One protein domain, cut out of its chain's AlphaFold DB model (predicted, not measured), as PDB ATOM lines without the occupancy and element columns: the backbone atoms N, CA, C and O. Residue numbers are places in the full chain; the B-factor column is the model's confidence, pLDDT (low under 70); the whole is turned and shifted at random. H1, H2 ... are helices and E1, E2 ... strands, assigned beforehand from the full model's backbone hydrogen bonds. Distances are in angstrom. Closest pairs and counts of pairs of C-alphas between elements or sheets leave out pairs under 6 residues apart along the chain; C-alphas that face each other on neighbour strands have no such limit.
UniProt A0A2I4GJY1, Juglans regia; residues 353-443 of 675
ATOM      1  N   TYR A 353     -63.137  93.042   2.550       60.38
ATOM      2  CA  TYR A 353     -62.477  92.925   3.857       60.38
ATOM      3  C   TYR A 353     -62.619  91.520   4.455       60.38
ATOM      4  O   TYR A 353     -61.675  91.010   5.061       60.38
ATOM      5  N   ILE A 354     -63.780  90.887   4.267       65.38
ATOM      6  CA  ILE A 354     -64.019  89.501   4.688       65.38
ATOM      7  C   ILE A 354     -63.125  88.555   3.881       65.38
ATOM      8  O   ILE A 354     -62.436  87.733   4.479       65.38
ATOM      9  N   ASN A 355     -63.047  88.730   2.558       67.56
ATOM     10  CA  ASN A 355     -62.216  87.882   1.701       67.56
ATOM     11  C   ASN A 355     -60.726  87.969   2.059       67.56
ATOM     12  O   ASN A 355     -60.105  86.933   2.263       67.56
ATOM     13  N   GLY A 356     -60.173  89.174   2.250       70.69
ATOM     14  CA  GLY A 356     -58.767  89.320   2.659       70.69
ATOM     15  C   GLY A 356     -58.467  88.732   4.048       70.69
ATOM     16  O   GLY A 356     -57.369  88.243   4.301       70.69
ATOM     17  N   THR A 357     -59.452  88.727   4.952       72.56
ATOM     18  CA  THR A 357     -59.319  88.070   6.264       72.56
ATOM     19  C   THR A 357     -59.353  86.546   6.135       72.56
ATOM     20  O   THR A 357     -58.591  85.862   6.814       72.56
ATOM     21  N   ILE A 358     -60.215  86.009   5.265       74.06
ATOM     22  CA  ILE A 358     -60.297  84.569   4.977       74.06
ATOM     23  C   ILE A 358     -59.009  84.075   4.327       74.06
ATOM     24  O   ILE A 358     -58.507  83.031   4.733       74.06
ATOM     25  N   GLU A 359     -58.461  84.819   3.365       80.00
ATOM     26  CA  GLU A 359     -57.163  84.518   2.746       80.00
ATOM     27  C   GLU A 359     -56.068  84.462   3.812       80.00
ATOM     28  O   GLU A 359     -55.425  83.431   3.973       80.00
ATOM     29  N   SER A 360     -55.954  85.498   4.649       82.69
ATOM     30  CA  SER A 360     -54.963  85.506   5.728       82.69
ATOM     31  C   SER A 360     -55.141  84.332   6.695       82.69
ATOM     32  O   SER A 360     -54.172  83.679   7.071       82.69
ATOM     33  N   LEU A 361     -56.371  84.023   7.099       83.56
ATOM     34  CA  LEU A 361     -56.645  82.900   7.990       83.56
ATOM     35  C   LEU A 361     -56.326  81.544   7.337       83.56
ATOM     36  O   LEU A 361     -55.859  80.629   8.016       83.56
ATOM     37  N   THR A 362     -56.574  81.432   6.033       85.62
ATOM     38  CA  THR A 362     -56.215  80.268   5.218       85.62
ATOM     39  C   THR A 362     -54.707  80.077   5.215       85.62
ATOM     40  O   THR A 362     -54.254  78.975   5.511       85.62
ATOM     41  N   ASP A 363     -53.946  81.145   4.966       87.50
ATOM     42  CA  ASP A 363     -52.483  81.115   4.946       87.50
ATOM     43  C   ASP A 363     -51.930  80.663   6.300       87.50
ATOM     44  O   ASP A 363     -51.214  79.674   6.369       87.50
ATOM     45  N   HIS A 364     -52.362  81.279   7.404       87.56
ATOM     46  CA  HIS A 364     -51.872  80.920   8.739       87.56
ATOM     47  C   HIS A 364     -52.184  79.462   9.135       87.56
ATOM     48  O   HIS A 364     -51.340  78.798   9.744       87.56
ATOM     49  N   ILE A 365     -53.381  78.943   8.810       89.50
ATOM     50  CA  ILE A 365     -53.720  77.533   9.081       89.50
ATOM     51  C   ILE A 365     -52.878  76.612   8.198       89.50
ATOM     52  O   ILE A 365     -52.315  75.640   8.700       89.50
ATOM     53  N   ASN A 366     -52.770  76.912   6.904       90.38
ATOM     54  CA  ASN A 366     -51.997  76.098   5.971       90.38
ATOM     55  C   ASN A 366     -50.502  76.105   6.310       90.38
ATOM     56  O   ASN A 366     -49.873  75.053   6.226       90.38
ATOM     57  N   ASP A 367     -49.953  77.232   6.758       89.75
ATOM     58  CA  ASP A 367     -48.566  77.353   7.207       89.75
ATOM     59  C   ASP A 367     -48.313  76.472   8.434       89.75
ATOM     60  O   ASP A 367     -47.362  75.693   8.451       89.75
ATOM     61  N   ALA A 368     -49.203  76.512   9.435       91.31
ATOM     62  CA  ALA A 368     -49.087  75.668  10.627       91.31
ATOM     63  C   ALA A 368     -49.193  74.164  10.307       91.31
ATOM     64  O   ALA A 368     -48.535  73.342  10.950       91.31
ATOM     65  N   ILE A 369     -50.018  73.793   9.321       90.62
ATOM     66  CA  ILE A 369     -50.132  72.408   8.843       90.62
ATOM     67  C   ILE A 369     -48.874  72.006   8.064       90.62
ATOM     68  O   ILE A 369     -48.328  70.932   8.303       90.62
ATOM     69  N   THR A 370     -48.393  72.861   7.161       89.88
ATOM     70  CA  THR A 370     -47.214  72.589   6.325       89.88
ATOM     71  C   THR A 370     -45.962  72.440   7.182       89.88
ATOM     72  O   THR A 370     -45.241  71.456   7.043       89.88
ATOM     73  N   GLU A 371     -45.755  73.336   8.149       88.25
ATOM     74  CA  GLU A 371     -44.648  73.253   9.105       88.25
ATOM     75  C   GLU A 371     -44.671  71.937   9.888       88.25
ATOM     76  O   GLU A 371     -43.623  71.317  10.063       88.25
ATOM     77  N   TYR A 372     -45.846  71.461  10.315       90.06
ATOM     78  CA  TYR A 372     -45.969  70.160  10.977       90.06
ATOM     79  C   TYR A 372     -45.574  68.999  10.059       90.06
ATOM     80  O   TYR A 372     -44.840  68.108  10.485       90.06
ATOM     81  N   LEU A 373     -46.026  69.017   8.802       87.31
ATOM     82  CA  LEU A 373     -45.718  67.964   7.832       87.31
ATOM     83  C   LEU A 373     -44.231  67.942   7.435       87.31
ATOM     84  O   LEU A 373     -43.696  66.864   7.176       87.31
ATOM     85  N   GLU A 374     -43.563  69.097   7.407       86.75
ATOM     86  CA  GLU A 374     -42.150  69.216   7.020       86.75
ATOM     87  C   GLU A 374     -41.172  69.033   8.190       86.75
ATOM     88  O   GLU A 374     -40.175  68.319   8.063       86.75
ATOM     89  N   SER A 375     -41.429  69.687   9.326       82.75
ATOM     90  CA  SER A 375     -40.513  69.722  10.478       82.75
ATOM     91  C   SER A 375     -40.816  68.664  11.538       82.75
ATOM     92  O   SER A 375     -39.937  68.320  12.329       82.75
ATOM     93  N   GLY A 376     -42.051  68.155  11.578       83.12
ATOM     94  CA  GLY A 376     -42.533  67.276  12.641       83.12
ATOM     95  C   GLY A 376     -42.815  67.980  13.977       83.12
ATOM     96  O   GLY A 376     -43.121  67.288  14.950       83.12
ATOM     97  N   ASP A 377     -42.741  69.319  14.059       87.75
ATOM     98  CA  ASP A 377     -43.025  70.067  15.295       87.75
ATOM     99  C   ASP A 377     -44.529  70.077  15.617       87.75
ATOM    100  O   ASP A 377     -45.310  70.959  15.248       87.75
ATOM    101  N   SER A 378     -44.939  69.034  16.329       89.75
ATOM    102  CA  SER A 378     -46.319  68.817  16.742       89.75
ATOM    103  C   SER A 378     -46.775  69.754  17.867       89.75
ATOM    104  O   SER A 378     -47.972  70.027  17.970       89.75
ATOM    105  N   GLU A 379     -45.872  70.280  18.701       90.50
ATOM    106  CA  GLU A 379     -46.229  71.176  19.808       90.50
ATOM    107  C   GLU A 379     -46.555  72.586  19.307       90.50
ATOM    108  O   GLU A 379     -47.625  73.119  19.625       90.50
ATOM    109  N   SER A 380     -45.672  73.152  18.475       91.75
ATOM    110  CA  SER A 380     -45.890  74.438  17.802       91.75
ATOM    111  C   SER A 380     -47.190  74.411  16.994       91.75
ATOM    112  O   SER A 380     -48.022  75.316  17.122       91.75
ATOM    113  N   CYS A 381     -47.418  73.325  16.248       92.94
ATOM    114  CA  CYS A 381     -48.634  73.117  15.468       92.94
ATOM    115  C   CYS A 381     -49.902  73.148  16.335       92.94
ATOM    116  O   CYS A 381     -50.820  73.919  16.047       92.94
ATOM    117  N   CYS A 382     -49.937  72.369  17.430       92.69
ATOM    118  CA  CYS A 382     -51.091  72.340  18.334       92.69
ATOM    119  C   CYS A 382     -51.428  73.742  18.843       92.69
ATOM    120  O   CYS A 382     -52.571  74.182  18.751       92.69
ATOM    121  N   LYS A 383     -50.413  74.465  19.327       92.19
ATOM    122  CA  LYS A 383     -50.597  75.805  19.881       92.19
ATOM    123  C   LYS A 383     -51.142  76.786  18.842       92.19
ATOM    124  O   LYS A 383     -52.146  77.442  19.106       92.19
ATOM    125  N   LYS A 384     -50.518  76.858  17.660       93.12
ATOM    126  CA  LYS A 384     -50.937  77.766  16.579       93.12
ATOM    127  C   LYS A 384     -52.388  77.511  16.172       93.12
ATOM    128  O   LYS A 384     -53.181  78.448  16.123       93.12
ATOM    129  N   LEU A 385     -52.752  76.251  15.938       93.81
ATOM    130  CA  LEU A 385     -54.102  75.896  15.501       93.81
ATOM    131  C   LEU A 385     -55.157  76.152  16.590       93.81
ATOM    132  O   LEU A 385     -56.214  76.709  16.288       93.81
ATOM    133  N   GLU A 386     -54.891  75.804  17.853       92.69
ATOM    134  CA  GLU A 386     -55.838  76.060  18.949       92.69
ATOM    135  C   GLU A 386     -56.023  77.555  19.236       92.69
ATOM    136  O   GLU A 386     -57.157  77.997  19.467       92.69
ATOM    137  N   ASP A 387     -54.942  78.341  19.184       89.94
ATOM    138  CA  ASP A 387     -55.002  79.794  19.338       89.94
ATOM    139  C   ASP A 387     -55.865  80.410  18.234       89.94
ATOM    140  O   ASP A 387     -56.776  81.189  18.527       89.94
ATOM    141  N   MET A 388     -55.672  79.995  16.980       89.25
ATOM    142  CA  MET A 388     -56.481  80.466  15.854       89.25
ATOM    143  C   MET A 388     -57.961  80.096  15.988       89.25
ATOM    144  O   MET A 388     -58.833  80.947  15.796       89.25
ATOM    145  N   LEU A 389     -58.261  78.849  16.353       89.81
ATOM    146  CA  LEU A 389     -59.635  78.380  16.546       89.81
ATOM    147  C   LEU A 389     -60.339  79.103  17.708       89.81
ATOM    148  O   LEU A 389     -61.538  79.388  17.643       89.81
ATOM    149  N   THR A 390     -59.603  79.423  18.774       87.88
ATOM    150  CA  THR A 390     -60.148  80.048  19.986       87.88
ATOM    151  C   THR A 390     -60.299  81.559  19.845       87.88
ATOM    152  O   THR A 390     -61.350  82.127  20.175       87.88
ATOM    153  N   GLN A 391     -59.230  82.215  19.401       83.81
ATOM    154  CA  GLN A 391     -59.091  83.667  19.412       83.81
ATOM    155  C   GLN A 391     -59.622  84.285  18.116       83.81
ATOM    156  O   GLN A 391     -60.189  85.373  18.174       83.81
ATOM    157  N   GLY A 392     -59.570  83.565  16.989       80.38
ATOM    158  CA  GLY A 392     -59.872  84.115  15.666       80.38
ATOM    159  C   GLY A 392     -58.768  85.050  15.162       80.38
ATOM    160  O   GLY A 392     -57.730  85.202  15.805       80.38
ATOM    161  N   LEU A 393     -58.991  85.692  14.013       73.69
ATOM    162  CA  LEU A 393     -58.063  86.692  13.473       73.69
ATOM    163  C   LEU A 393     -58.567  88.109  13.783       73.69
ATOM    164  O   LEU A 393     -59.735  88.432  13.533       73.69
ATOM    165  N   LEU A 394     -57.676  88.953  14.308       64.62
ATOM    166  CA  LEU A 394     -57.875  90.400  14.397       64.62
ATOM    167  C   LEU A 394     -57.454  91.037  13.073       64.62
ATOM    168  O   LEU A 394     -56.333  90.833  12.617       64.62
ATOM    169  N   TYR A 395     -58.334  91.830  12.467       59.53
ATOM    170  CA  TYR A 395     -57.980  92.599  11.278       59.53
ATOM    171  C   TYR A 395     -57.459  93.989  11.672       59.53
ATOM    172  O   TYR A 395     -58.204  94.806  12.223       59.53
ATOM    173  N   GLU A 396     -56.191  94.282  11.365       54.34
ATOM    174  CA  GLU A 396     -55.618  95.619  11.534       54.34
ATOM    175  C   GLU A 396     -56.082  96.550  10.406       54.34
ATOM    176  O   GLU A 396     -55.712  96.416   9.239       54.34
ATOM    177  N   GLN A 397     -56.908  97.533  10.756       52.25
ATOM    178  CA  GLN A 397     -57.366  98.554   9.820       52.25
ATOM    179  C   GLN A 397     -56.197  99.490   9.462       52.25
ATOM    180  O   GLN A 397     -55.826 100.375  10.237       52.25
ATOM    181  N   LEU A 398     -55.612  99.325   8.274       44.84
ATOM    182  CA  LEU A 398     -54.643 100.274   7.715       44.84
ATOM    183  C   LEU A 398     -55.355 101.578   7.313       44.84
ATOM    184  O   LEU A 398     -55.734 101.784   6.163       44.84
ATOM    185  N   GLY A 399     -55.517 102.472   8.291       45.44
ATOM    186  CA  GLY A 399     -55.824 103.887   8.083       45.44
ATOM    187  C   GLY A 399     -57.175 104.354   8.628       45.44
ATOM    188  O   GLY A 399     -58.225 104.040   8.078       45.44
ATOM    189  N   GLY A 400     -57.124 105.220   9.646       43.16
ATOM    190  CA  GLY A 400     -58.239 106.083  10.052       43.16
ATOM    191  C   GLY A 400     -58.525 106.053  11.550       43.16
ATOM    192  O   GLY A 400     -58.989 105.055  12.079       43.16
ATOM    193  N   ARG A 401     -58.256 107.173  12.234       47.28
ATOM    194  CA  ARG A 401     -58.605 107.410  13.643       47.28
ATOM    195  C   ARG A 401     -60.099 107.155  13.894       47.28
ATOM    196  O   ARG A 401     -60.901 107.960  13.442       47.28
ATOM    197  N   GLU A 402     -60.429 106.121  14.664       44.09
ATOM    198  CA  GLU A 402     -61.524 106.073  15.651       44.09
ATOM    199  C   GLU A 402     -61.482 104.725  16.405       44.09
ATOM    200  O   GLU A 402     -61.404 103.668  15.785       44.09
ATOM    201  N   GLU A 403     -61.531 104.757  17.743       44.50
ATOM    202  CA  GLU A 403     -61.630 103.589  18.639       44.50
ATOM    203  C   GLU A 403     -62.987 102.871  18.479       44.50
ATOM    204  O   GLU A 403     -63.865 102.946  19.338       44.50
ATOM    205  N   LYS A 404     -63.194 102.166  17.365       51.53
ATOM    206  CA  LYS A 404     -64.244 101.145  17.264       51.53
ATOM    207  C   LYS A 404     -63.599  99.783  17.474       51.53
ATOM    208  O   LYS A 404     -62.587  99.478  16.850       51.53
ATOM    209  N   SER A 405     -64.171  98.982  18.375       55.00
ATOM    210  CA  SER A 405     -63.742  97.606  18.651       55.00
ATOM    211  C   SER A 405     -63.583  96.840  17.338       55.00
ATOM    212  O   SER A 405     -64.570  96.642  16.623       55.00
ATOM    213  N   GLN A 406     -62.350  96.457  17.009       59.91
ATOM    214  CA  GLN A 406     -62.038  95.738  15.779       59.91
ATOM    215  C   GLN A 406     -62.824  94.416  15.738       59.91
ATOM    216  O   GLN A 406     -62.909  93.725  16.758       59.91
ATOM    217  N   PRO A 407     -63.443  94.061  14.599       62.00
ATOM    218  CA  PRO A 407     -64.172  92.808  14.489       62.00
ATOM    219  C   PRO A 407     -63.185  91.638  14.516       62.00
ATOM    220  O   PRO A 407     -62.279  91.555  13.691       62.00
ATOM    221  N   VAL A 408     -63.380  90.724  15.466       73.00
ATOM    222  CA  VAL A 408     -62.711  89.420  15.482       73.00
ATOM    223  C   VAL A 408     -63.505  88.481  14.584       73.00
ATOM    224  O   VAL A 408     -64.707  88.280  14.803       73.00
ATOM    225  N   PHE A 409     -62.838  87.895  13.597       74.38
ATOM    226  CA  PHE A 409     -63.441  86.895  12.725       74.38
ATOM    227  C   PHE A 409     -63.133  85.498  13.250       74.38
ATOM    228  O   PHE A 409     -61.974  85.153  13.487       74.38
ATOM    229  N   LYS A 410     -64.186  84.700  13.441       80.75
ATOM    230  CA  LYS A 410     -64.074  83.308  13.879       80.75
ATOM    231  C   LYS A 410     -64.617  82.378  12.811       80.75
ATOM    232  O   LYS A 410     -65.649  82.657  12.194       80.75
ATOM    233  N   LEU A 411     -63.924  81.260  12.636       83.75
ATOM    234  CA  LEU A 411     -64.406  80.180  11.792       83.75
ATOM    235  C   LEU A 411     -65.639  79.553  12.408       83.75
ATOM    236  O   LEU A 411     -65.694  79.291  13.614       83.75
ATOM    237  N   HIS A 412     -66.613  79.272  11.554       87.06
ATOM    238  CA  HIS A 412     -67.676  78.362  11.917       87.06
ATOM    239  C   HIS A 412     -67.073  76.969  12.221       87.06
ATOM    240  O   HIS A 412     -66.191  76.537  11.484       87.06
ATOM    241  N   PRO A 413     -67.529  76.217  13.244       89.88
ATOM    242  CA  PRO A 413     -66.947  74.906  13.585       89.88
ATOM    243  C   PRO A 413     -66.981  73.869  12.451       89.88
ATOM    244  O   PRO A 413     -66.203  72.925  12.430       89.88
ATOM    245  N   LEU A 414     -67.899  74.046  11.501       91.88
ATOM    246  CA  LEU A 414     -68.037  73.202  10.311       91.88
ATOM    247  C   LEU A 414     -67.351  73.789   9.061       91.88
ATOM    248  O   LEU A 414     -67.546  73.272   7.965       91.88
ATOM    249  N   HIS A 415     -66.600  74.883   9.196       92.38
ATOM    250  CA  HIS A 415     -65.835  75.480   8.102       92.38
ATOM    251  C   HIS A 415     -64.705  74.537   7.662       92.38
ATOM    252  O   HIS A 415     -64.097  73.881   8.509       92.38
ATOM    253  N   TYR A 416     -64.357  74.498   6.369       93.56
ATOM    254  CA  TYR A 416     -63.349  73.551   5.857       93.56
ATOM    255  C   TYR A 416     -61.990  73.688   6.568       93.56
ATOM    256  O   TYR A 416     -61.387  72.692   6.955       93.56
ATOM    257  N   LEU A 417     -61.548  74.923   6.838       92.69
ATOM    258  CA  LEU A 417     -60.334  75.185   7.621       92.69
ATOM    259  C   LEU A 417     -60.408  74.650   9.058       92.69
ATOM    260  O   LEU A 417     -59.401  74.183   9.580       92.69
ATOM    261  N   SER A 418     -61.581  74.688   9.699       94.19
ATOM    262  CA  SER A 418     -61.762  74.089  11.024       94.19
ATOM    263  C   SER A 418     -61.658  72.571  10.955       94.19
ATOM    264  O   SER A 418     -60.968  71.984  11.781       94.19
ATOM    265  N   LEU A 419     -62.255  71.939   9.939       95.88
ATOM    266  CA  LEU A 419     -62.136  70.493   9.727       95.88
ATOM    267  C   LEU A 419     -60.678  70.071   9.470       95.88
ATOM    268  O   LEU A 419     -60.216  69.085  10.050       95.88
ATOM    269  N   ASN A 420     -59.934  70.845   8.673       94.69
ATOM    270  CA  ASN A 420     -58.503  70.626   8.442       94.69
ATOM    271  C   ASN A 420     -57.702  70.782   9.741       94.69
ATOM    272  O   ASN A 420     -56.898  69.914  10.073       94.69
ATOM    273  N   ALA A 421     -57.971  71.834  10.519       95.88
ATOM    274  CA  ALA A 421     -57.328  72.039  11.812       95.88
ATOM    275  C   ALA A 421     -57.619  70.881  12.782       95.88
ATOM    276  O   ALA A 421     -56.691  70.379  13.406       95.88
ATOM    277  N   TYR A 422     -58.865  70.399  12.873       97.31
ATOM    278  CA  TYR A 422     -59.199  69.244  13.715       97.31
ATOM    279  C   TYR A 422     -58.448  67.993  13.268       97.31
ATOM    280  O   TYR A 422     -57.875  67.301  14.104       97.31
ATOM    281  N   THR A 423     -58.411  67.723  11.961       95.81
ATOM    282  CA  THR A 423     -57.688  66.577  11.389       95.81
ATOM    283  C   THR A 423     -56.208  66.618  11.775       95.81
ATOM    284  O   THR A 423     -55.665  65.628  12.273       95.81
ATOM    285  N   THR A 424     -55.570  67.780  11.631       96.06
ATOM    286  CA  THR A 424     -54.162  67.970  12.001       96.06
ATOM    287  C   THR A 424     -53.947  67.856  13.508       96.06
ATOM    288  O   THR A 424     -53.025  67.167  13.936       96.06
ATOM    289  N   LEU A 425     -54.818  68.457  14.326       96.88
ATOM    290  CA  LEU A 425     -54.741  68.391  15.788       96.88
ATOM    291  C   LEU A 425     -54.865  66.954  16.305       96.88
ATOM    292  O   LEU A 425     -54.102  66.559  17.185       96.88
ATOM    293  N   VAL A 426     -55.761  66.142  15.730       96.50
ATOM    294  CA  VAL A 426     -55.864  64.709  16.056       96.50
ATOM    295  C   VAL A 426     -54.509  64.022  15.893       96.50
ATOM    296  O   VAL A 426     -54.054  63.351  16.826       96.50
ATOM    297  N   SER A 427     -53.857  64.217  14.742       94.62
ATOM    298  CA  SER A 427     -52.550  63.626  14.441       94.62
ATOM    299  C   SER A 427     -51.448  64.174  15.350       94.62
ATOM    300  O   SER A 427     -50.724  63.398  15.972       94.62
ATOM    301  N   ALA A 428     -51.351  65.498  15.485       95.25
ATOM    302  CA  ALA A 428     -50.311  66.156  16.266       95.25
ATOM    303  C   ALA A 428     -50.355  65.729  17.743       95.25
ATOM    304  O   ALA A 428     -49.337  65.296  18.281       95.25
ATOM    305  N   TYR A 429     -51.530  65.733  18.383       95.62
ATOM    306  CA  TYR A 429     -51.665  65.258  19.766       95.62
ATOM    307  C   TYR A 429     -51.340  63.768  19.920       95.62
ATOM    308  O   TYR A 429     -50.732  63.375  20.919       95.62
ATOM    309  N   LYS A 430     -51.703  62.934  18.936       93.19
ATOM    310  CA  LYS A 430     -51.395  61.496  18.947       93.19
ATOM    311  C   LYS A 430     -49.888  61.240  18.849       93.19
ATOM    312  O   LYS A 430     -49.373  60.401  19.586       93.19
ATOM    313  N   VAL A 431     -49.188  61.981  17.988       91.69
ATOM    314  CA  VAL A 431     -47.720  61.931  17.872       91.69
ATOM    315  C   VAL A 431     -47.070  62.363  19.185       91.69
ATOM    316  O   VAL A 431     -46.296  61.594  19.742       91.69
ATOM    317  N   ARG A 432     -47.477  63.502  19.763       91.12
ATOM    318  CA  ARG A 432     -46.939  63.979  21.054       91.12
ATOM    319  C   ARG A 432     -47.112  62.968  22.183       91.12
ATOM    320  O   ARG A 432     -46.179  62.727  22.946       91.12
ATOM    321  N   ALA A 433     -48.295  62.363  22.287       90.62
ATOM    322  CA  ALA A 433     -48.554  61.331  23.284       90.62
ATOM    323  C   ALA A 433     -47.629  60.114  23.093       90.62
ATOM    324  O   ALA A 433     -47.074  59.599  24.063       90.62
ATOM    325  N   SER A 434     -47.432  59.675  21.846       88.62
ATOM    326  CA  SER A 434     -46.523  58.572  21.514       88.62
ATOM    327  C   SER A 434     -45.061  58.908  21.830       88.62
ATOM    328  O   SER A 434     -44.352  58.091  22.419       88.62
ATOM    329  N   ASP A 435     -44.606  60.111  21.485       87.50
ATOM    330  CA  ASP A 435     -43.229  60.554  21.717       87.50
ATOM    331  C   ASP A 435     -42.908  60.615  23.216       87.50
ATOM    332  O   ASP A 435     -41.876  60.102  23.651       87.50
ATOM    333  N   LEU A 436     -43.830  61.120  24.040       85.62
ATOM    334  CA  LEU A 436     -43.671  61.120  25.498       85.62
ATOM    335  C   LEU A 436     -43.560  59.703  26.077       85.62
ATOM    336  O   LEU A 436     -42.680  59.437  26.899       85.62
ATOM    337  N   LEU A 437     -44.407  58.776  25.620       82.62
ATOM    338  CA  LEU A 437     -44.378  57.383  26.082       82.62
ATOM    339  C   LEU A 437     -43.094  56.652  25.664       82.62
ATOM    340  O   LEU A 437     -42.595  55.809  26.414       82.62
ATOM    341  N   THR A 438     -42.554  56.961  24.482       82.31
ATOM    342  CA  THR A 438     -41.332  56.325  23.965       82.31
ATOM    343  C   THR A 438     -40.063  56.886  24.609       82.31
ATOM    344  O   THR A 438     -39.177  56.109  24.973       82.31
ATOM    345  N   LEU A 439     -39.980  58.206  24.806       78.19
ATOM    346  CA  LEU A 439     -38.800  58.878  25.359       78.19
ATOM    347  C   LEU A 439     -38.678  58.723  26.884       78.19
ATOM    348  O   LEU A 439     -37.561  58.640  27.398       78.19
ATOM    349  N   TYR A 440     -39.801  58.633  27.608       72.06
ATOM    350  CA  TYR A 440     -39.826  58.727  29.076       72.06
ATOM    351  C   TYR A 440     -40.552  57.566  29.768       72.06
ATOM    352  O   TYR A 440     -41.209  57.743  30.795       72.06
ATOM    353  N   SER A 441     -40.383  56.346  29.248       61.59
ATOM    354  CA  SER A 441     -41.090  55.127  29.690       61.59
ATOM    355  C   SER A 441     -41.082  54.817  31.205       61.59
ATOM    356  O   SER A 441     -41.912  54.026  31.656       61.59
ATOM    357  N   GLY A 442     -40.211  55.443  32.009       62.62
ATOM    358  CA  GLY A 442     -40.056  55.200  33.451       62.62
ATOM    359  C   GLY A 442     -40.620  56.254  34.418       62.62
ATOM    360  O   GLY A 442     -40.436  56.081  35.622       62.62
ATOM    361  N   MET A 443     -41.262  57.334  33.954       70.50
ATOM    362  CA  MET A 443     -41.724  58.433  34.826       70.50
ATOM    363  C   MET A 443     -43.251  58.585  34.825       70.50
ATOM    364  O   MET A 443     -43.839  58.902  33.796       70.50
TER     365      MET A 443
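What this domain is: This is residues 353 to 443 of the 675 residues of a protein of Juglans regia (UniProt A0A2I4GJY1). Three helices pack as a small up-and-down bundle, each running against the one before it, with the short H2 packing on the longer H1 and H3. From one end of this body a long loop goes out and folds back through the short strand E1, its residues 398 to 405 sticking out; at the other end residues 433 to 443, of which 433 to 439 belong to H3, stick out. The 91 printed residues hold, in order, H1, H2, E1 and H3, mostly helix. The whole is loose, with a radius of gyration of the C-alphas of 16.5 A, and a rod spanning 58 by 25 by 23 A.

How they stand to each other: H3, residues 416 to 439, touches H2, residues 378 to 391, closest at the C-alphas of Ala 428 and Ser 378, 4.8 A apart. They run opposite ways at a steep tilt of 37 degrees, only just past shallow. H1, residues 353 to 375, touches H2 with residues 365 to 372 alone; the closest C-alphas, of Ala 368 and Cys 381, are 5.5 A apart. This helical hairpin has a shallow tilt of 17 degrees. Residues 362 to 372 of H1 touch residues 417 to 428 of H3, the same way at a shallow tilt of 25 degrees; the closest C-alphas, of Ile 369 and Thr 424, are 6.8 A apart. E1, residues 408 to 411, pairs with no named strand, but its residues 408 to 409 pair antiparallel with residues 393 to 394. In H1, H2 and H3 every O i to N i+4 pair is within hydrogen-bond range.

Where its parts are: H3 is 34.6 A long and ends at C-alpha 439 (-38.800, 58.878, 25.359). H1 is 32.6 A long, from C-alpha 353 (-62.477, 92.925, 3.857); H2 measures 19.8 A and E1 10.1 A.

The domain as a whole: The C-alphas farthest apart, of Gly 400 and Gly 442, are 58.9 A apart. The printed part has no cut. The link from H2 to E1 is long, 16 residues. The pLDDT is under 70 at residues 353 to 355, 394 to 407 and 441 to 442.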